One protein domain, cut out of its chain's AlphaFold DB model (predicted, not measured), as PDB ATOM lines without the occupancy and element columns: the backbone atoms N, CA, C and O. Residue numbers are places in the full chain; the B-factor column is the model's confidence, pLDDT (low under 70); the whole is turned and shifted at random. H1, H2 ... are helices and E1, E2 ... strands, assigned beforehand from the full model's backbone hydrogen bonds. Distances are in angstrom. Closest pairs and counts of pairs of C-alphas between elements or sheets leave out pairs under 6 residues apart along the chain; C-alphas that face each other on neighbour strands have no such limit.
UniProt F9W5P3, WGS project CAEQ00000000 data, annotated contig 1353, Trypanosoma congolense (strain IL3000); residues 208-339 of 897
ATOM      1  N   VAL A 208     -26.739 -44.530  42.521       90.88
ATOM      2  CA  VAL A 208     -25.534 -44.006  43.170       90.88
ATOM      3  C   VAL A 208     -25.052 -42.790  42.396       90.88
ATOM      4  O   VAL A 208     -24.805 -42.873  41.192       90.88
ATOM      5  N   VAL A 209     -24.921 -41.661  43.083       92.19
ATOM      6  CA  VAL A 209     -24.602 -40.364  42.485       92.19
ATOM      7  C   VAL A 209     -23.394 -39.749  43.188       92.19
ATOM      8  O   VAL A 209     -23.308 -39.701  44.414       92.19
ATOM      9  N   SER A 210     -22.452 -39.259  42.392       93.25
ATOM     10  CA  SER A 210     -21.325 -38.434  42.824       93.25
ATOM     11  C   SER A 210     -21.425 -37.076  42.127       93.25
ATOM     12  O   SER A 210     -21.840 -37.018  40.972       93.25
ATOM     13  N   VAL A 211     -21.045 -35.987  42.792       92.81
ATOM     14  CA  VAL A 211     -21.018 -34.634  42.208       92.81
ATOM     15  C   VAL A 211     -19.563 -34.163  42.171       92.81
ATOM     16  O   VAL A 211     -18.857 -34.289  43.173       92.81
ATOM     17  N   SER A 212     -19.084 -33.657  41.028       90.94
ATOM     18  CA  SER A 212     -17.764 -33.013  40.981       90.94
ATOM     19  C   SER A 212     -17.782 -31.740  41.824       90.94
ATOM     20  O   SER A 212     -18.768 -31.007  41.857       90.94
ATOM     21  N   ARG A 213     -16.663 -31.466  42.496       86.81
ATOM     22  CA  ARG A 213     -16.445 -30.224  43.252       86.81
ATOM     23  C   ARG A 213     -15.701 -29.171  42.422       86.81
ATOM     24  O   ARG A 213     -15.456 -28.076  42.911       86.81
ATOM     25  N   ILE A 214     -15.362 -29.482  41.166       82.44
ATOM     26  CA  ILE A 214     -14.652 -28.590  40.245       82.44
ATOM     27  C   ILE A 214     -15.647 -28.009  39.233       82.44
ATOM     28  O   ILE A 214     -16.329 -28.733  38.515       82.44
ATOM     29  N   GLY A 215     -15.726 -26.675  39.172       78.06
ATOM     30  CA  GLY A 215     -16.658 -25.953  38.294       78.06
ATOM     31  C   GLY A 215     -18.022 -25.610  38.914       78.06
ATOM     32  O   GLY A 215     -18.852 -25.019  38.227       78.06
ATOM     33  N   PHE A 216     -18.238 -25.916  40.197       86.38
ATOM     34  CA  PHE A 216     -19.392 -25.473  40.992       86.38
ATOM     35  C   PHE A 216     -18.916 -24.802  42.293       86.38
ATOM     36  O   PHE A 216     -17.819 -25.096  42.765       86.38
ATOM     37  N   SER A 217     -19.730 -23.924  42.891       90.19
ATOM     38  CA  SER A 217     -19.472 -23.422  44.251       90.19
ATOM     39  C   SER A 217     -19.766 -24.505  45.298       90.19
ATOM     40  O   SER A 217     -20.552 -25.421  45.052       90.19
ATOM     41  N   ALA A 218     -19.167 -24.397  46.488       90.56
ATOM     42  CA  ALA A 218     -19.403 -25.351  47.575       90.56
ATOM     43  C   ALA A 218     -20.885 -25.404  48.000       90.56
ATOM     44  O   ALA A 218     -21.404 -26.480  48.290       90.56
ATOM     45  N   GLU A 219     -21.571 -24.259  47.976       93.31
ATOM     46  CA  GLU A 219     -23.019 -24.137  48.183       93.31
ATOM     47  C   GLU A 219     -23.791 -24.896  47.105       93.31
ATOM     48  O   GLU A 219     -24.595 -25.767  47.426       93.31
ATOM     49  N   ARG A 220     -23.476 -24.662  45.822       93.12
ATOM     50  CA  ARG A 220     -24.162 -25.325  44.708       93.12
ATOM     51  C   ARG A 220     -23.952 -26.839  44.700       93.12
ATOM     52  O   ARG A 220     -24.834 -27.569  44.256       93.12
ATOM     53  N   VAL A 221     -22.813 -27.332  45.195       92.25
ATOM     54  CA  VAL A 221     -22.618 -28.774  45.400       92.25
ATOM     55  C   VAL A 221     -23.560 -29.300  46.486       92.25
ATOM     56  O   VAL A 221     -24.219 -30.301  46.233       92.25
ATOM     57  N   ARG A 222     -23.691 -28.617  47.636       93.25
ATOM     58  CA  ARG A 222     -24.636 -29.013  48.701       93.25
ATOM     59  C   ARG A 222     -26.080 -29.022  48.198       93.25
ATOM     60  O   ARG A 222     -26.735 -30.047  48.304       93.25
ATOM     61  N   GLU A 223     -26.530 -27.947  47.545       94.25
ATOM     62  CA  GLU A 223     -27.873 -27.863  46.942       94.25
ATOM     63  C   GLU A 223     -28.187 -29.050  46.019       94.25
ATOM     64  O   GLU A 223     -29.297 -29.581  46.031       94.25
ATOM     65  N   LEU A 224     -27.214 -29.469  45.199       94.06
ATOM     66  CA  LEU A 224     -27.359 -30.615  44.304       94.06
ATOM     67  C   LEU A 224     -27.352 -31.942  45.074       94.06
ATOM     68  O   LEU A 224     -28.209 -32.785  44.817       94.06
ATOM     69  N   GLU A 225     -26.427 -32.130  46.020       93.56
ATOM     70  CA  GLU A 225     -26.378 -33.316  46.885       93.56
ATOM     71  C   GLU A 225     -27.708 -33.491  47.646       93.56
ATOM     72  O   GLU A 225     -28.313 -34.562  47.573       93.56
ATOM     73  N   ASP A 226     -28.234 -32.430  48.264       92.31
ATOM     74  CA  ASP A 226     -29.489 -32.436  49.025       92.31
ATOM     75  C   ASP A 226     -30.722 -32.654  48.133       92.31
ATOM     76  O   ASP A 226     -31.577 -33.489  48.448       92.31
ATOM     77  N   ALA A 227     -30.810 -31.988  46.974       92.81
ATOM     78  CA  ALA A 227     -31.902 -32.203  46.020       92.81
ATOM     79  C   ALA A 227     -31.928 -33.644  45.472       92.81
ATOM     80  O   ALA A 227     -33.000 -34.219  45.242       92.81
ATOM     81  N   PHE A 228     -30.759 -34.265  45.289       93.62
ATOM     82  CA  PHE A 228     -30.653 -35.660  44.867       93.62
ATOM     83  C   PHE A 228     -30.971 -36.638  46.016       93.62
ATOM     84  O   PHE A 228     -31.682 -37.619  45.779       93.62
ATOM     85  N   VAL A 229     -30.558 -36.358  47.263       92.06
ATOM     86  CA  VAL A 229     -30.991 -37.125  48.453       92.06
ATOM     87  C   VAL A 229     -32.512 -37.072  48.610       92.06
ATOM     88  O   VAL A 229     -33.126 -38.126  48.810       92.06
ATOM     89  N   TYR A 230     -33.117 -35.887  48.466       90.06
ATOM     90  CA  TYR A 230     -34.566 -35.670  48.530       90.06
ATOM     91  C   TYR A 230     -35.310 -36.466  47.450       90.06
ATOM     92  O   TYR A 230     -36.313 -37.114  47.744       90.06
ATOM     93  N   SER A 231     -34.783 -36.478  46.221       89.69
ATOM     94  CA  SER A 231     -35.333 -37.259  45.098       89.69
ATOM     95  C   SER A 231     -35.233 -38.781  45.303       89.69
ATOM     96  O   SER A 231     -35.934 -39.545  44.640       89.69
ATOM     97  N   GLY A 232     -34.372 -39.244  46.218       90.25
ATOM     98  CA  GLY A 232     -34.170 -40.666  46.501       90.25
ATOM     99  C   GLY A 232     -32.961 -41.304  45.802       90.25
ATOM    100  O   GLY A 232     -32.993 -42.501  45.502       90.25
ATOM    101  N   ALA A 233     -31.918 -40.519  45.512       92.12
ATOM    102  CA  ALA A 233     -30.598 -41.017  45.111       92.12
ATOM    103  C   ALA A 233     -29.688 -41.251  46.330       92.12
ATOM    104  O   ALA A 233     -29.879 -40.650  47.387       92.12
ATOM    105  N   THR A 234     -28.670 -42.091  46.170       92.12
ATOM    106  CA  THR A 234     -27.673 -42.396  47.207       92.12
ATOM    107  C   THR A 234     -26.380 -41.657  46.859       92.12
ATOM    108  O   THR A 234     -25.786 -41.908  45.810       92.12
ATOM    109  N   ILE A 235     -25.967 -40.696  47.692       91.88
ATOM    110  CA  ILE A 235     -24.888 -39.742  47.375       91.88
ATOM    111  C   ILE A 235     -23.569 -40.158  48.032       91.88
ATOM    112  O   ILE A 235     -23.528 -40.390  49.236       91.88
ATOM    113  N   THR A 236     -22.472 -40.193  47.269       89.19
ATOM    114  CA  THR A 236     -21.151 -40.616  47.789       89.19
ATOM    115  C   THR A 236     -20.360 -39.513  48.513       89.19
ATOM    116  O   THR A 236     -19.313 -39.774  49.108       89.19
ATOM    117  N   ARG A 237     -20.865 -38.272  48.484       85.94
ATOM    118  CA  ARG A 237     -20.357 -37.077  49.179       85.94
ATOM    119  C   ARG A 237     -18.836 -36.888  49.049       85.94
ATOM    120  O   ARG A 237     -18.348 -36.494  47.987       85.94
ATOM    121  N   LEU A 238     -18.089 -37.108  50.134       82.56
ATOM    122  CA  LEU A 238     -16.640 -36.888  50.215       82.56
ATOM    123  C   LEU A 238     -15.813 -38.095  49.746       82.56
ATOM    124  O   LEU A 238     -14.674 -37.901  49.339       82.56
ATOM    125  N   LEU A 239     -16.381 -39.308  49.749       84.94
ATOM    126  CA  LEU A 239     -15.701 -40.529  49.290       84.94
ATOM    127  C   LEU A 239     -15.541 -40.564  47.757       84.94
ATOM    128  O   LEU A 239     -14.658 -41.235  47.234       84.94
ATOM    129  N   GLY A 240     -16.371 -39.810  47.027       87.06
ATOM    130  CA  GLY A 240     -16.272 -39.686  45.574       87.06
ATOM    131  C   GLY A 240     -16.752 -40.929  44.811       87.06
ATOM    132  O   GLY A 240     -17.541 -41.717  45.337       87.06
ATOM    133  N   PRO A 241     -16.390 -41.079  43.530       89.06
ATOM    134  CA  PRO A 241     -16.720 -42.270  42.753       89.06
ATOM    135  C   PRO A 241     -15.848 -43.457  43.181       89.06
ATOM    136  O   PRO A 241     -14.625 -43.362  43.141       89.06
ATOM    137  N   THR A 242     -16.467 -44.585  43.532       87.12
ATOM    138  CA  THR A 242     -15.762 -45.814  43.932       87.12
ATOM    139  C   THR A 242     -16.460 -47.060  43.376       87.12
ATOM    140  O   THR A 242     -17.656 -47.046  43.063       87.12
ATOM    141  N   ARG A 243     -15.723 -48.168  43.229       80.31
ATOM    142  CA  ARG A 243     -16.344 -49.476  42.968       80.31
ATOM    143  C   ARG A 243     -16.914 -50.110  44.237       80.31
ATOM    144  O   ARG A 243     -17.925 -50.799  44.118       80.31
ATOM    145  N   GLU A 244     -16.321 -49.827  45.397       83.56
ATOM    146  CA  GLU A 244     -16.690 -50.371  46.709       83.56
ATOM    147  C   GLU A 244     -17.996 -49.745  47.217       83.56
ATOM    148  O   GLU A 244     -18.037 -48.628  47.736       83.56
ATOM    149  N   LEU A 245     -19.095 -50.476  47.034       83.50
ATOM    150  CA  LEU A 245     -20.432 -50.093  47.475       83.50
ATOM    151  C   LEU A 245     -20.955 -51.167  48.426       83.50
ATOM    152  O   LEU A 245     -21.137 -52.311  48.015       83.50
ATOM    153  N   ASP A 246     -21.235 -50.788  49.667       86.75
ATOM    154  CA  ASP A 246     -21.921 -51.625  50.651       86.75
ATOM    155  C   ASP A 246     -23.427 -51.337  50.557       86.75
ATOM    156  O   ASP A 246     -24.041 -50.680  51.398       86.75
ATOM    157  N   LEU A 247     -23.984 -51.706  49.397       84.19
ATOM    158  CA  LEU A 247     -25.333 -51.368  48.948       84.19
ATOM    159  C   LEU A 247     -25.926 -52.508  48.101       84.19
ATOM    160  O   LEU A 247     -25.197 -53.137  47.328       84.19
ATOM    161  N   PRO A 248     -27.259 -52.708  48.125       82.69
ATOM    162  CA  PRO A 248     -27.955 -53.519  47.131       82.69
ATOM    163  C   PRO A 248     -27.656 -53.063  45.696       82.69
ATOM    164  O   PRO A 248     -27.398 -51.886  45.438       82.69
ATOM    165  N   LEU A 249     -27.713 -54.008  44.751       81.12
ATOM    166  CA  LEU A 249     -27.261 -53.823  43.368       81.12
ATOM    167  C   LEU A 249     -27.829 -52.528  42.729       81.12
ATOM    168  O   LEU A 249     -29.050 -52.419  42.554       81.12
ATOM    169  N   PRO A 250     -26.977 -51.546  42.368       81.31
ATOM    170  CA  PRO A 250     -27.440 -50.238  41.922       81.31
ATOM    171  C   PRO A 250     -28.050 -50.285  40.519       81.31
ATOM    172  O   PRO A 250     -27.531 -50.949  39.622       81.31
ATOM    173  N   VAL A 251     -29.104 -49.491  40.300       79.25
ATOM    174  CA  VAL A 251     -29.703 -49.276  38.964       79.25
ATOM    175  C   VAL A 251     -28.813 -48.400  38.069       79.25
ATOM    176  O   VAL A 251     -28.972 -48.351  36.853       79.25
ATOM    177  N   GLY A 252     -27.850 -47.698  38.665       80.44
ATOM    178  CA  GLY A 252     -26.821 -46.958  37.950       80.44
ATOM    179  C   GLY A 252     -25.837 -46.278  38.895       80.44
ATOM    180  O   GLY A 252     -26.179 -45.950  40.031       80.44
ATOM    181  N   LYS A 253     -24.618 -46.050  38.396       86.25
ATOM    182  CA  LYS A 253     -23.603 -45.183  39.009       86.25
ATOM    183  C   LYS A 253     -23.429 -43.955  38.105       86.25
ATOM    184  O   LYS A 253     -23.074 -44.119  36.936       86.25
ATOM    185  N   LEU A 254     -23.728 -42.752  38.597       88.06
ATOM    186  CA  LEU A 254     -23.676 -41.485  37.852       88.06
ATOM    187  C   LEU A 254     -22.687 -40.510  38.501       88.06
ATOM    188  O   LEU A 254     -22.620 -40.417  39.726       88.06
ATOM    189  N   HIS A 255     -21.949 -39.750  37.694       90.50
ATOM    190  CA  HIS A 255     -21.115 -38.645  38.162       90.50
ATOM    191  C   HIS A 255     -21.534 -37.341  37.471       90.50
ATOM    192  O   HIS A 255     -21.515 -37.242  36.243       90.50
ATOM    193  N   CYS A 256     -21.939 -36.353  38.265       90.06
ATOM    194  CA  CYS A 256     -22.446 -35.071  37.805       90.06
ATOM    195  C   CYS A 256     -21.334 -34.033  37.687       90.06
ATOM    196  O   CYS A 256     -20.742 -33.637  38.690       90.06
ATOM    197  N   THR A 257     -21.114 -33.525  36.476       89.44
ATOM    198  CA  THR A 257     -20.246 -32.368  36.227       89.44
ATOM    199  C   THR A 257     -20.787 -31.528  35.072       89.44
ATOM    200  O   THR A 257     -21.412 -32.050  34.149       89.44
ATOM    201  N   ALA A 258     -20.535 -30.219  35.106       84.19
ATOM    202  CA  ALA A 258     -20.757 -29.346  33.955       84.19
ATOM    203  C   ALA A 258     -19.706 -29.575  32.848       84.19
ATOM    204  O   ALA A 258     -19.983 -29.351  31.667       84.19
ATOM    205  N   VAL A 259     -18.496 -30.009  33.224       84.50
ATOM    206  CA  VAL A 259     -17.342 -30.154  32.330       84.50
ATOM    207  C   VAL A 259     -16.501 -31.365  32.736       84.50
ATOM    208  O   VAL A 259     -16.038 -31.462  33.868       84.50
ATOM    209  N   LEU A 260     -16.252 -32.260  31.785       84.50
ATOM    210  CA  LEU A 260     -15.355 -33.399  31.944       84.50
ATOM    211  C   LEU A 260     -13.908 -32.958  31.659       84.50
ATOM    212  O   LEU A 260     -13.630 -32.399  30.597       84.50
ATOM    213  N   SER A 261     -12.994 -33.186  32.605       82.94
ATOM    214  CA  SER A 261     -11.604 -32.705  32.554       82.94
ATOM    215  C   SER A 261     -10.617 -33.759  33.062       82.94
ATOM    216  O   SER A 261     -10.940 -34.508  33.982       82.94
ATOM    217  N   TYR A 262      -9.400 -33.781  32.506       82.06
ATOM    218  CA  TYR A 262      -8.268 -34.565  33.028       82.06
ATOM    219  C   TYR A 262      -7.599 -33.912  34.244       82.06
ATOM    220  O   TYR A 262      -6.852 -34.573  34.954       82.06
ATOM    221  N   ASN A 263      -7.886 -32.636  34.512       83.44
ATOM    222  CA  ASN A 263      -7.419 -31.939  35.711       83.44
ATOM    223  C   ASN A 263      -8.346 -32.168  36.930       83.44
ATOM    224  O   ASN A 263      -8.060 -31.652  38.005       83.44
ATOM    225  N   ASP A 264      -9.434 -32.943  36.791       86.75
ATOM    226  CA  ASP A 264     -10.338 -33.315  37.892       86.75
ATOM    227  C   ASP A 264     -10.154 -34.796  38.298       86.75
ATOM    228  O   ASP A 264     -10.615 -35.687  37.574       86.75
ATOM    229  N   PRO A 265      -9.543 -35.092  39.467       88.06
ATOM    230  CA  PRO A 265      -9.399 -36.457  39.976       88.06
ATOM    231  C   PRO A 265     -10.731 -37.199  40.132       88.06
ATOM    232  O   PRO A 265     -10.778 -38.413  39.942       88.06
ATOM    233  N   MET A 266     -11.829 -36.492  40.426       89.25
ATOM    234  CA  MET A 266     -13.155 -37.096  40.578       89.25
ATOM    235  C   MET A 266     -13.710 -37.534  39.219       89.25
ATOM    236  O   MET A 266     -14.279 -38.617  39.113       89.25
ATOM    237  N   CYS A 267     -13.470 -36.763  38.155       88.69
ATOM    238  CA  CYS A 267     -13.777 -37.189  36.789       88.69
ATOM    239  C   CYS A 267     -12.959 -38.424  36.367       88.69
ATOM    240  O   CYS A 267     -13.515 -39.353  35.776       88.69
ATOM    241  N   ILE A 268     -11.659 -38.464  36.685       90.19
ATOM    242  CA  ILE A 268     -10.795 -39.622  36.389       90.19
ATOM    243  C   ILE A 268     -11.291 -40.862  37.158       90.19
ATOM    244  O   ILE A 268     -11.506 -41.917  36.553       90.19
ATOM    245  N   ALA A 269     -11.536 -40.731  38.466       90.06
ATOM    246  CA  ALA A 269     -12.057 -41.800  39.317       90.06
ATOM    247  C   ALA A 269     -13.431 -42.298  38.845       90.06
ATOM    248  O   ALA A 269     -13.665 -43.506  38.805       90.06
ATOM    249  N   ALA A 270     -14.319 -41.398  38.407       88.19
ATOM    250  CA  ALA A 270     -15.612 -41.750  37.826       88.19
ATOM    251  C   ALA A 270     -15.453 -42.632  36.577       88.19
ATOM    252  O   ALA A 270     -16.072 -43.696  36.500       88.19
ATOM    253  N   LEU A 271     -14.592 -42.241  35.630       86.50
ATOM    254  CA  LEU A 271     -14.334 -43.026  34.417       86.50
ATOM    255  C   LEU A 271     -13.714 -44.399  34.736       86.50
ATOM    256  O   LEU A 271     -14.140 -45.406  34.166       86.50
ATOM    257  N   ALA A 272     -12.762 -44.466  35.673       87.12
ATOM    258  CA  ALA A 272     -12.132 -45.718  36.108       87.12
ATOM    259  C   ALA A 272     -13.109 -46.655  36.849       87.12
ATOM    260  O   ALA A 272     -13.111 -47.868  36.629       87.12
ATOM    261  N   CYS A 273     -14.006 -46.101  37.669       84.69
ATOM    262  CA  CYS A 273     -15.058 -46.847  38.367       84.69
ATOM    263  C   CYS A 273     -16.280 -47.168  37.481       84.69
ATOM    264  O   CYS A 273     -17.243 -47.761  37.968       84.69
ATOM    265  N   GLY A 274     -16.267 -46.785  36.198       80.12
ATOM    266  CA  GLY A 274     -17.340 -47.060  35.235       80.12
ATOM    267  C   GLY A 274     -18.592 -46.182  35.380       80.12
ATOM    268  O   GLY A 274     -19.628 -46.497  34.794       80.12
ATOM    269  N   TYR A 275     -18.530 -45.086  36.138       84.38
ATOM    270  CA  TYR A 275     -19.659 -44.173  36.331       84.38
ATOM    271  C   TYR A 275     -20.059 -43.509  35.004       84.38
ATOM    272  O   TYR A 275     -19.226 -43.197  34.152       84.38
ATOM    273  N   SER A 276     -21.356 -43.256  34.832       82.62
ATOM    274  CA  SER A 276     -21.859 -42.452  33.721       82.62
ATOM    275  C   SER A 276     -21.640 -40.975  34.025       82.62
ATOM    276  O   SER A 276     -22.265 -40.452  34.947       82.62
ATOM    277  N   ILE A 277     -20.802 -40.289  33.250       84.88
ATOM    278  CA  ILE A 277     -20.684 -38.829  33.357       84.88
ATOM    279  C   ILE A 277     -21.960 -38.195  32.782       84.88
ATOM    280  O   ILE A 277     -22.365 -38.548  31.672       84.88
ATOM    281  N   VAL A 278     -22.612 -37.311  33.542       86.00
ATOM    282  CA  VAL A 278     -23.885 -36.664  33.174       86.00
ATOM    283  C   VAL A 278     -23.944 -35.201  33.629       86.00
ATOM    284  O   VAL A 278     -23.283 -34.795  34.582       86.00
ATOM    285  N   ASP A 279     -24.784 -34.411  32.966       86.94
ATOM    286  CA  ASP A 279     -25.160 -33.061  33.410       86.94
ATOM    287  C   ASP A 279     -26.095 -33.135  34.644       86.94
ATOM    288  O   ASP A 279     -26.959 -34.016  34.676       86.94
ATOM    289  N   PRO A 280     -26.002 -32.236  35.648       89.25
ATOM    290  CA  PRO A 280     -26.855 -32.288  36.843       89.25
ATOM    291  C   PRO A 280     -28.369 -32.311  36.565       89.25
ATOM    292  O   PRO A 280     -29.116 -32.998  37.263       89.25
ATOM    293  N   ALA A 281     -28.847 -31.633  35.513       87.81
ATOM    294  CA  ALA A 281     -30.267 -31.622  35.158       87.81
ATOM    295  C   ALA A 281     -30.743 -32.941  34.513       87.81
ATOM    296  O   ALA A 281     -31.933 -33.080  34.222       87.81
ATOM    297  N   TYR A 282     -29.854 -33.912  34.276       87.50
ATOM    298  CA  TYR A 282     -30.224 -35.276  33.890       87.50
ATOM    299  C   TYR A 282     -30.961 -36.009  35.019       87.50
ATOM    300  O   TYR A 282     -31.979 -36.648  34.760       87.50
ATOM    301  N   ILE A 283     -30.504 -35.878  36.269       88.44
ATOM    302  CA  ILE A 283     -31.049 -36.644  37.402       88.44
ATOM    303  C   ILE A 283     -32.503 -36.257  37.686       88.44
ATOM    304  O   ILE A 283     -33.358 -37.135  37.797       88.44
ATOM    305  N   GLY A 284     -32.824 -34.959  37.689       87.25
ATOM    306  CA  GLY A 284     -34.212 -34.498  37.815       87.25
ATOM    307  C   GLY A 284     -35.120 -35.044  36.702       87.25
ATOM    308  O   GLY A 284     -36.231 -35.489  36.972       87.25
ATOM    309  N   LYS A 285     -34.627 -35.109  35.455       86.12
ATOM    310  CA  LYS A 285     -35.364 -35.688  34.312       86.12
ATOM    311  C   LYS A 285     -35.532 -37.208  34.420       86.12
ATOM    312  O   LYS A 285     -36.525 -37.730  33.921       86.12
ATOM    313  N   TRP A 286     -34.586 -37.901  35.051       86.19
ATOM    314  CA  TRP A 286     -34.626 -39.342  35.306       86.19
ATOM    315  C   TRP A 286     -35.674 -39.687  36.375       86.19
ATOM    316  O   TRP A 286     -36.581 -40.475  36.106       86.19
ATOM    317  N   PHE A 287     -35.651 -39.015  37.532       88.25
ATOM    318  CA  PHE A 287     -36.690 -39.183  38.559       88.25
ATOM    319  C   PHE A 287     -38.072 -38.759  38.050       88.25
ATOM    320  O   PHE A 287     -39.035 -39.502  38.218       88.25
ATOM    321  N   ALA A 288     -38.172 -37.644  37.320       86.31
ATOM    322  CA  ALA A 288     -39.420 -37.215  36.686       86.31
ATOM    323  C   ALA A 288     -39.887 -38.136  35.540       86.31
ATOM    324  O   ALA A 288     -41.008 -37.980  35.061       86.31
ATOM    325  N   ALA A 289     -39.071 -39.076  35.050       84.00
ATOM    326  CA  ALA A 289     -39.525 -40.139  34.151       84.00
ATOM    327  C   ALA A 289     -40.128 -41.311  34.942       84.00
ATOM    328  O   ALA A 289     -41.261 -41.692  34.662       84.00
ATOM    329  N   LEU A 290     -39.441 -41.793  35.984       85.44
ATOM    330  CA  LEU A 290     -39.949 -42.852  36.870       85.44
ATOM    331  C   LEU A 290     -41.221 -42.446  37.632       85.44
ATOM    332  O   LEU A 290     -42.123 -43.256  37.819       85.44
ATOM    333  N   ALA A 291     -41.339 -41.181  38.038       86.12
ATOM    334  CA  ALA A 291     -42.521 -40.681  38.740       86.12
ATOM    335  C   ALA A 291     -43.795 -40.654  37.866       86.12
ATOM    336  O   ALA A 291     -44.897 -40.626  38.415       86.12
ATOM    337  N   ARG A 292     -43.657 -40.676  36.527       84.56
ATOM    338  CA  ARG A 292     -44.773 -40.626  35.560       84.56
ATOM    339  C   ARG A 292     -45.298 -41.992  35.113       84.56
ATOM    340  O   ARG A 292     -46.347 -42.034  34.483       84.56
ATOM    341  N   CYS A 293     -44.587 -43.086  35.378       80.75
ATOM    342  CA  CYS A 293     -45.057 -44.428  35.043       80.75
ATOM    343  C   CYS A 293     -44.396 -45.464  35.956       80.75
ATOM    344  O   CYS A 293     -43.175 -45.608  35.938       80.75
ATOM    345  N   ALA A 294     -45.198 -46.202  36.725       82.75
ATOM    346  CA  ALA A 294     -44.693 -47.295  37.550       82.75
ATOM    347  C   ALA A 294     -44.404 -48.566  36.730       82.75
ATOM    348  O   ALA A 294     -43.510 -49.328  37.083       82.75
ATOM    349  N   ALA A 295     -45.135 -48.813  35.638       81.00
ATOM    350  CA  ALA A 295     -45.058 -50.045  34.851       81.00
ATOM    351  C   ALA A 295     -43.760 -50.148  34.023       81.00
ATOM    352  O   ALA A 295     -43.603 -49.454  33.020       81.00
ATOM    353  N   ALA A 296     -42.837 -51.026  34.441       68.88
ATOM    354  CA  ALA A 296     -41.560 -51.344  33.780       68.88
ATOM    355  C   ALA A 296     -40.845 -50.172  33.042       68.88
ATOM    356  O   ALA A 296     -40.466 -50.325  31.879       68.88
ATOM    357  N   PRO A 297     -40.621 -49.000  33.674       64.88
ATOM    358  CA  PRO A 297     -40.365 -47.739  32.966       64.88
ATOM    359  C   PRO A 297     -38.957 -47.562  32.374       64.88
ATOM    360  O   PRO A 297     -38.695 -46.521  31.771       64.88
ATOM    361  N   LEU A 298     -38.042 -48.533  32.510       66.31
ATOM    362  CA  LEU A 298     -36.671 -48.415  31.982       66.31
ATOM    363  C   LEU A 298     -36.605 -48.020  30.483       66.31
ATOM    364  O   LEU A 298     -35.813 -47.133  30.170       66.31
ATOM    365  N   PRO A 299     -37.443 -48.547  29.561       65.31
ATOM    366  CA  PRO A 299     -37.437 -48.134  28.150       65.31
ATOM    367  C   PRO A 299     -37.914 -46.692  27.900       65.31
ATOM    368  O   PRO A 299     -37.683 -46.155  26.819       65.31
ATOM    369  N   ALA A 300     -38.588 -46.066  28.871       66.88
ATOM    370  CA  ALA A 300     -39.079 -44.688  28.795       66.88
ATOM    371  C   ALA A 300     -38.115 -43.665  29.433       66.88
ATOM    372  O   ALA A 300     -38.392 -42.459  29.432       66.88
ATOM    373  N   LEU A 301     -36.988 -44.123  29.989       72.38
ATOM    374  CA  LEU A 301     -35.968 -43.248  30.554       72.38
ATOM    375  C   LEU A 301     -35.219 -42.461  29.460       72.38
ATOM    376  O   LEU A 301     -35.032 -42.944  28.343       72.38
ATOM    377  N   PRO A 302     -34.734 -41.242  29.767       70.19
ATOM    378  CA  PRO A 302     -33.812 -40.537  28.887       70.19
ATOM    379  C   PRO A 302     -32.414 -41.183  28.966       70.19
ATOM    380  O   PRO A 302     -31.897 -41.362  30.078       70.19
ATOM    381  N   PRO A 303     -31.738 -41.496  27.845       66.38
ATOM    382  CA  PRO A 303     -30.381 -42.032  27.903       66.38
ATOM    383  C   PRO A 303     -29.355 -40.993  28.378       66.38
ATOM    384  O   PRO A 303     -29.490 -39.813  28.047       66.38
ATOM    385  N   PRO A 304     -28.286 -41.395  29.099       63.31
ATOM    386  CA  PRO A 304     -27.172 -40.515  29.457       63.31
ATOM    387  C   PRO A 304     -26.540 -39.807  28.253       63.31
ATOM    388  O   PRO A 304     -26.079 -38.679  28.382       63.31
ATOM    389  N   ALA A 305     -26.602 -40.412  27.060       58.12
ATOM    390  CA  ALA A 305     -26.207 -39.788  25.794       58.12
ATOM    391  C   ALA A 305     -27.003 -38.504  25.448       58.12
ATOM    392  O   ALA A 305     -26.519 -37.663  24.696       58.12
ATOM    393  N   CYS A 306     -28.199 -38.301  26.017       54.25
ATOM    394  CA  CYS A 306     -28.934 -37.034  25.921       54.25
ATOM    395  C   CYS A 306     -28.398 -35.942  26.869       54.25
ATOM    396  O   CYS A 306     -28.771 -34.776  26.715       54.25
ATOM    397  N   SER A 307     -27.541 -36.281  27.839       63.22
ATOM    398  CA  SER A 307     -26.854 -35.317  28.704       63.22
ATOM    399  C   SER A 307     -25.477 -34.977  28.126       63.22
ATOM    400  O   SER A 307     -24.504 -35.707  28.271       63.22
ATOM    401  N   SER A 308     -25.408 -33.859  27.405       65.31
ATOM    402  CA  SER A 308     -24.212 -33.450  26.669       65.31
ATOM    403  C   SER A 308     -23.198 -32.724  27.563       65.31
ATOM    404  O   SER A 308     -23.141 -31.493  27.537       65.31
ATOM    405  N   VAL A 309     -22.396 -33.469  28.323       75.62
ATOM    406  CA  VAL A 309     -21.260 -32.914  29.083       75.62
ATOM    407  C   VAL A 309     -20.125 -32.561  28.117       75.62
ATOM    408  O   VAL A 309     -19.746 -33.378  27.274       75.62
ATOM    409  N   ALA A 310     -19.593 -31.341  28.207       75.19
ATOM    410  CA  ALA A 310     -18.466 -30.900  27.383       75.19
ATOM    411  C   ALA A 310     -17.141 -31.452  27.929       75.19
ATOM    412  O   ALA A 310     -16.946 -31.475  29.143       75.19
ATOM    413  N   ILE A 311     -16.222 -31.857  27.049       75.06
ATOM    414  CA  ILE A 311     -14.866 -32.274  27.439       75.06
ATOM    415  C   ILE A 311     -13.907 -31.096  27.236       75.06
ATOM    416  O   ILE A 311     -13.875 -30.522  26.146       75.06
ATOM    417  N   ARG A 312     -13.126 -30.729  28.259       70.56
ATOM    418  CA  ARG A 312     -12.042 -29.740  28.125       70.56
ATOM    419  C   ARG A 312     -10.730 -30.412  27.723       70.56
ATOM    420  O   ARG A 312     -10.281 -31.353  28.370       70.56
ATOM    421  N   PHE A 313     -10.103 -29.849  26.695       66.06
ATOM    422  CA  PHE A 313      -8.715 -30.078  26.303       66.06
ATOM    423  C   PHE A 313      -8.050 -28.703  26.182       66.06
ATOM    424  O   PHE A 313      -8.525 -27.888  25.393       66.06
ATOM    425  N   GLU A 314      -7.007 -28.409  26.964       58.25
ATOM    426  CA  GLU A 314      -6.418 -27.054  27.008       58.25
ATOM    427  C   GLU A 314      -5.713 -26.677  25.687       58.25
ATOM    428  O   GLU A 314      -5.771 -25.525  25.272       58.25
ATOM    429  N   ASP A 315      -5.194 -27.668  24.949       51.16
ATOM    430  CA  ASP A 315      -4.622 -27.533  23.592       51.16
ATOM    431  C   ASP A 315      -5.665 -27.193  22.487       51.16
ATOM    432  O   ASP A 315      -5.305 -27.108  21.313       51.16
ATOM    433  N   SER A 316      -6.971 -27.067  22.783       44.38
ATOM    434  CA  SER A 316      -8.035 -27.030  21.757       44.38
ATOM    435  C   SER A 316      -9.014 -25.857  21.868       44.38
ATOM    436  O   SER A 316      -9.947 -25.868  22.666       44.38
ATOM    437  N   SER A 317      -8.920 -24.918  20.922       38.16
ATOM    438  CA  SER A 317      -9.919 -23.858  20.678       38.16
ATOM    439  C   SER A 317     -11.266 -24.364  20.115       38.16
ATOM    440  O   SER A 317     -12.197 -23.584  19.908       38.16
ATOM    441  N   LEU A 318     -11.400 -25.673  19.872       43.62
ATOM    442  CA  LEU A 318     -12.589 -26.316  19.308       43.62
ATOM    443  C   LEU A 318     -13.633 -26.655  20.386       43.62
ATOM    444  O   LEU A 318     -13.732 -27.788  20.861       43.62
ATOM    445  N   ALA A 319     -14.468 -25.670  20.723       42.06
ATOM    446  CA  ALA A 319     -15.591 -25.795  21.657       42.06
ATOM    447  C   ALA A 319     -16.751 -26.675  21.120       42.06
ATOM    448  O   ALA A 319     -17.850 -26.186  20.857       42.06
ATOM    449  N   ALA A 320     -16.519 -27.983  20.945       50.88
ATOM    450  CA  ALA A 320     -17.510 -28.914  20.387       50.88
ATOM    451  C   ALA A 320     -17.513 -30.342  20.973       50.88
ATOM    452  O   ALA A 320     -18.550 -31.006  20.910       50.88
ATOM    453  N   VAL A 321     -16.398 -30.842  21.526       59.03
ATOM    454  CA  VAL A 321     -16.295 -32.254  21.943       59.03
ATOM    455  C   VAL A 321     -17.174 -32.532  23.167       59.03
ATOM    456  O   VAL A 321     -17.071 -31.867  24.199       59.03
ATOM    457  N   ARG A 322     -18.053 -33.531  23.047       60.91
ATOM    458  CA  ARG A 322     -19.029 -33.923  24.070       60.91
ATOM    459  C   ARG A 322     -18.865 -35.388  24.428       60.91
ATOM    460  O   ARG A 322     -18.685 -36.222  23.546       60.91
ATOM    461  N   TYR A 323     -18.970 -35.689  25.716       62.22
ATOM    462  CA  TYR A 323     -18.974 -37.058  26.203       62.22
ATOM    463  C   TYR A 323     -20.279 -37.754  25.799       62.22
ATOM    464  O   TYR A 323     -21.368 -37.321  26.174       62.22
ATOM    465  N   LEU A 324     -20.154 -38.841  25.039       55.41
ATOM    466  CA  LEU A 324     -21.220 -39.802  24.776       55.41
ATOM    467  C   LEU A 324     -20.757 -41.130  25.375       55.41
ATOM    468  O   LEU A 324     -19.704 -41.651  25.010       55.41
ATOM    469  N   ARG A 325     -21.492 -41.612  26.381       61.66
ATOM    470  CA  ARG A 325     -21.019 -42.653  27.299       61.66
ATOM    471  C   ARG A 325     -20.876 -44.014  26.597       61.66
ATOM    472  O   ARG A 325     -21.884 -44.505  26.092       61.66
ATOM    473  N   PRO A 326     -19.711 -44.690  26.651       51.00
ATOM    474  CA  PRO A 326     -19.683 -46.139  26.498       51.00
ATOM    475  C   PRO A 326     -20.400 -46.771  27.701       51.00
ATOM    476  O   PRO A 326     -20.113 -46.450  28.858       51.00
ATOM    477  N   GLU A 327     -21.375 -47.627  27.423       50.16
ATOM    478  CA  GLU A 327     -22.176 -48.325  28.433       50.16
ATOM    479  C   GLU A 327     -21.336 -49.348  29.227       50.16
ATOM    480  O   GLU A 327     -20.201 -49.651  28.864       50.16
ATOM    481  N   CYS A 328     -21.867 -49.847  30.349       44.91
ATOM    482  CA  CYS A 328     -21.198 -50.872  31.160       44.91
ATOM    483  C   CYS A 328     -21.754 -52.261  30.842       44.91
ATOM    484  O   CYS A 328     -22.954 -52.486  30.979       44.91
ATOM    485  N   ASP A 329     -20.867 -53.191  30.497       46.84
ATOM    486  CA  ASP A 329     -21.211 -54.547  30.050       46.84
ATOM    487  C   ASP A 329     -21.693 -55.496  31.173       46.84
ATOM    488  O   ASP A 329     -22.334 -56.511  30.900       46.84
ATOM    489  N   GLU A 330     -21.383 -55.168  32.434       43.16
ATOM    490  CA  GLU A 330     -21.280 -56.128  33.550       43.16
ATOM    491  C   GLU A 330     -22.514 -56.214  34.482       43.16
ATOM    492  O   GLU A 330     -22.515 -57.011  35.417       43.16
ATOM    493  N   TYR A 331     -23.574 -55.422  34.263       43.34
ATOM    494  CA  TYR A 331     -24.725 -55.334  35.184       43.34
ATOM    495  C   TYR A 331     -26.029 -55.858  34.546       43.34
ATOM    496  O   TYR A 331     -26.254 -55.616  33.360       43.34
ATOM    497  N   PRO A 332     -26.924 -56.540  35.302       37.78
ATOM    498  CA  PRO A 332     -28.185 -57.095  34.787       37.78
ATOM    499  C   PRO A 332     -29.310 -56.059  34.624       37.78
ATOM    500  O   PRO A 332     -30.248 -56.297  33.869       37.78
ATOM    501  N   PHE A 333     -29.190 -54.891  35.267       48.03
ATOM    502  CA  PHE A 333     -30.035 -53.714  35.023       48.03
ATOM    503  C   PHE A 333     -29.201 -52.564  34.436       48.03
ATOM    504  O   PHE A 333     -29.054 -51.518  35.073       48.03
ATOM    505  N   PRO A 334     -28.607 -52.726  33.241       53.03
ATOM    506  CA  PRO A 334     -27.982 -51.604  32.576       53.03
ATOM    507  C   PRO A 334     -29.117 -50.690  32.091       53.03
ATOM    508  O   PRO A 334     -30.072 -51.160  31.472       53.03
ATOM    509  N   LEU A 335     -29.039 -49.385  32.372       49.88
ATOM    510  CA  LEU A 335     -30.093 -48.433  31.976       49.88
ATOM    511  C   LEU A 335     -30.404 -48.490  30.465       49.88
ATOM    512  O   LEU A 335     -31.519 -48.173  30.066       49.88
ATOM    513  N   TYR A 336     -29.425 -48.923  29.661       49.16
ATOM    514  CA  TYR A 336     -29.538 -49.246  28.239       49.16
ATOM    515  C   TYR A 336     -28.811 -50.579  28.010       49.16
ATOM    516  O   TYR A 336     -27.675 -50.724  28.470       49.16
ATOM    517  N   PRO A 337     -29.454 -51.594  27.403       40.34
ATOM    518  CA  PRO A 337     -28.874 -52.927  27.295       40.34
ATOM    519  C   PRO A 337     -27.826 -53.005  26.185       40.34
ATOM    520  O   PRO A 337     -28.169 -53.112  25.007       40.34
ATOM    521  N   VAL A 338     -26.550 -53.064  26.578       43.41
ATOM    522  CA  VAL A 338     -25.439 -53.279  25.642       43.41
ATOM    523  C   VAL A 338     -25.678 -54.559  24.825       43.41
ATOM    524  O   VAL A 338     -25.885 -55.622  25.437       43.41
ATOM    525  N   PRO A 339     -25.629 -54.513  23.479       38.97
ATOM    526  CA  PRO A 339     -25.723 -55.700  22.637       38.97
ATOM    527  C   PRO A 339     -24.683 -56.752  23.036       38.97
ATOM    528  O   PRO A 339     -23.511 -56.436  23.236       38.97
TER     529      PRO A 339
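Overview. This is residues 208 to 339 of the 897 residues of an uncharacterized protein of Trypanosoma congolense (strain IL3000) (UniProt F9W5P3). Little is regular: a small parallel sheet, E1 E2 E3, forms the core, with H2 over it and H1 and H3 grazing it. Of 132 printed residues, 47 are in named elements, E1 H1 E2 H2 E3 H3 E4, class mixed. It is compact, radius of gyration of the C-alphas 14.7 A, spans 47 by 35 by 28 A.

Along the chain. E1, residues 208 to 211, begins at C-alpha (-25.534, -44.006, 43.170). E2 is 252 to 256, E3 276 to 278, H1 218 to 231, 20.0 A long, H2 265 to 272, H3 281 to 290. E4, 309 to 311, ends at C-alpha (-14.866, -32.274, 27.439).

Arrangement. E2 is parallel to E1, N 210 to O 254 2.9 A, and E3, N 278 to O 255 2.9 A. Strand-helix-strand units, parallel neighbours with a helix between, are E1, H1, E2, left-handed, and E2, H2, E3, right-handed. H1 touches H3 with residues 228 to 231 alone, closest C-alphas Ser 231 and Phe 287, 6.9 A. O i to N i+4 pairs are within hydrogen-bond range throughout H1 and H2, 5 of 6 in H3.

Size, cuts and confidence. The printed part has no cut; links H1 to E2 and H3 to E4 are long; residues 313 to 339 are under pLDDT 70.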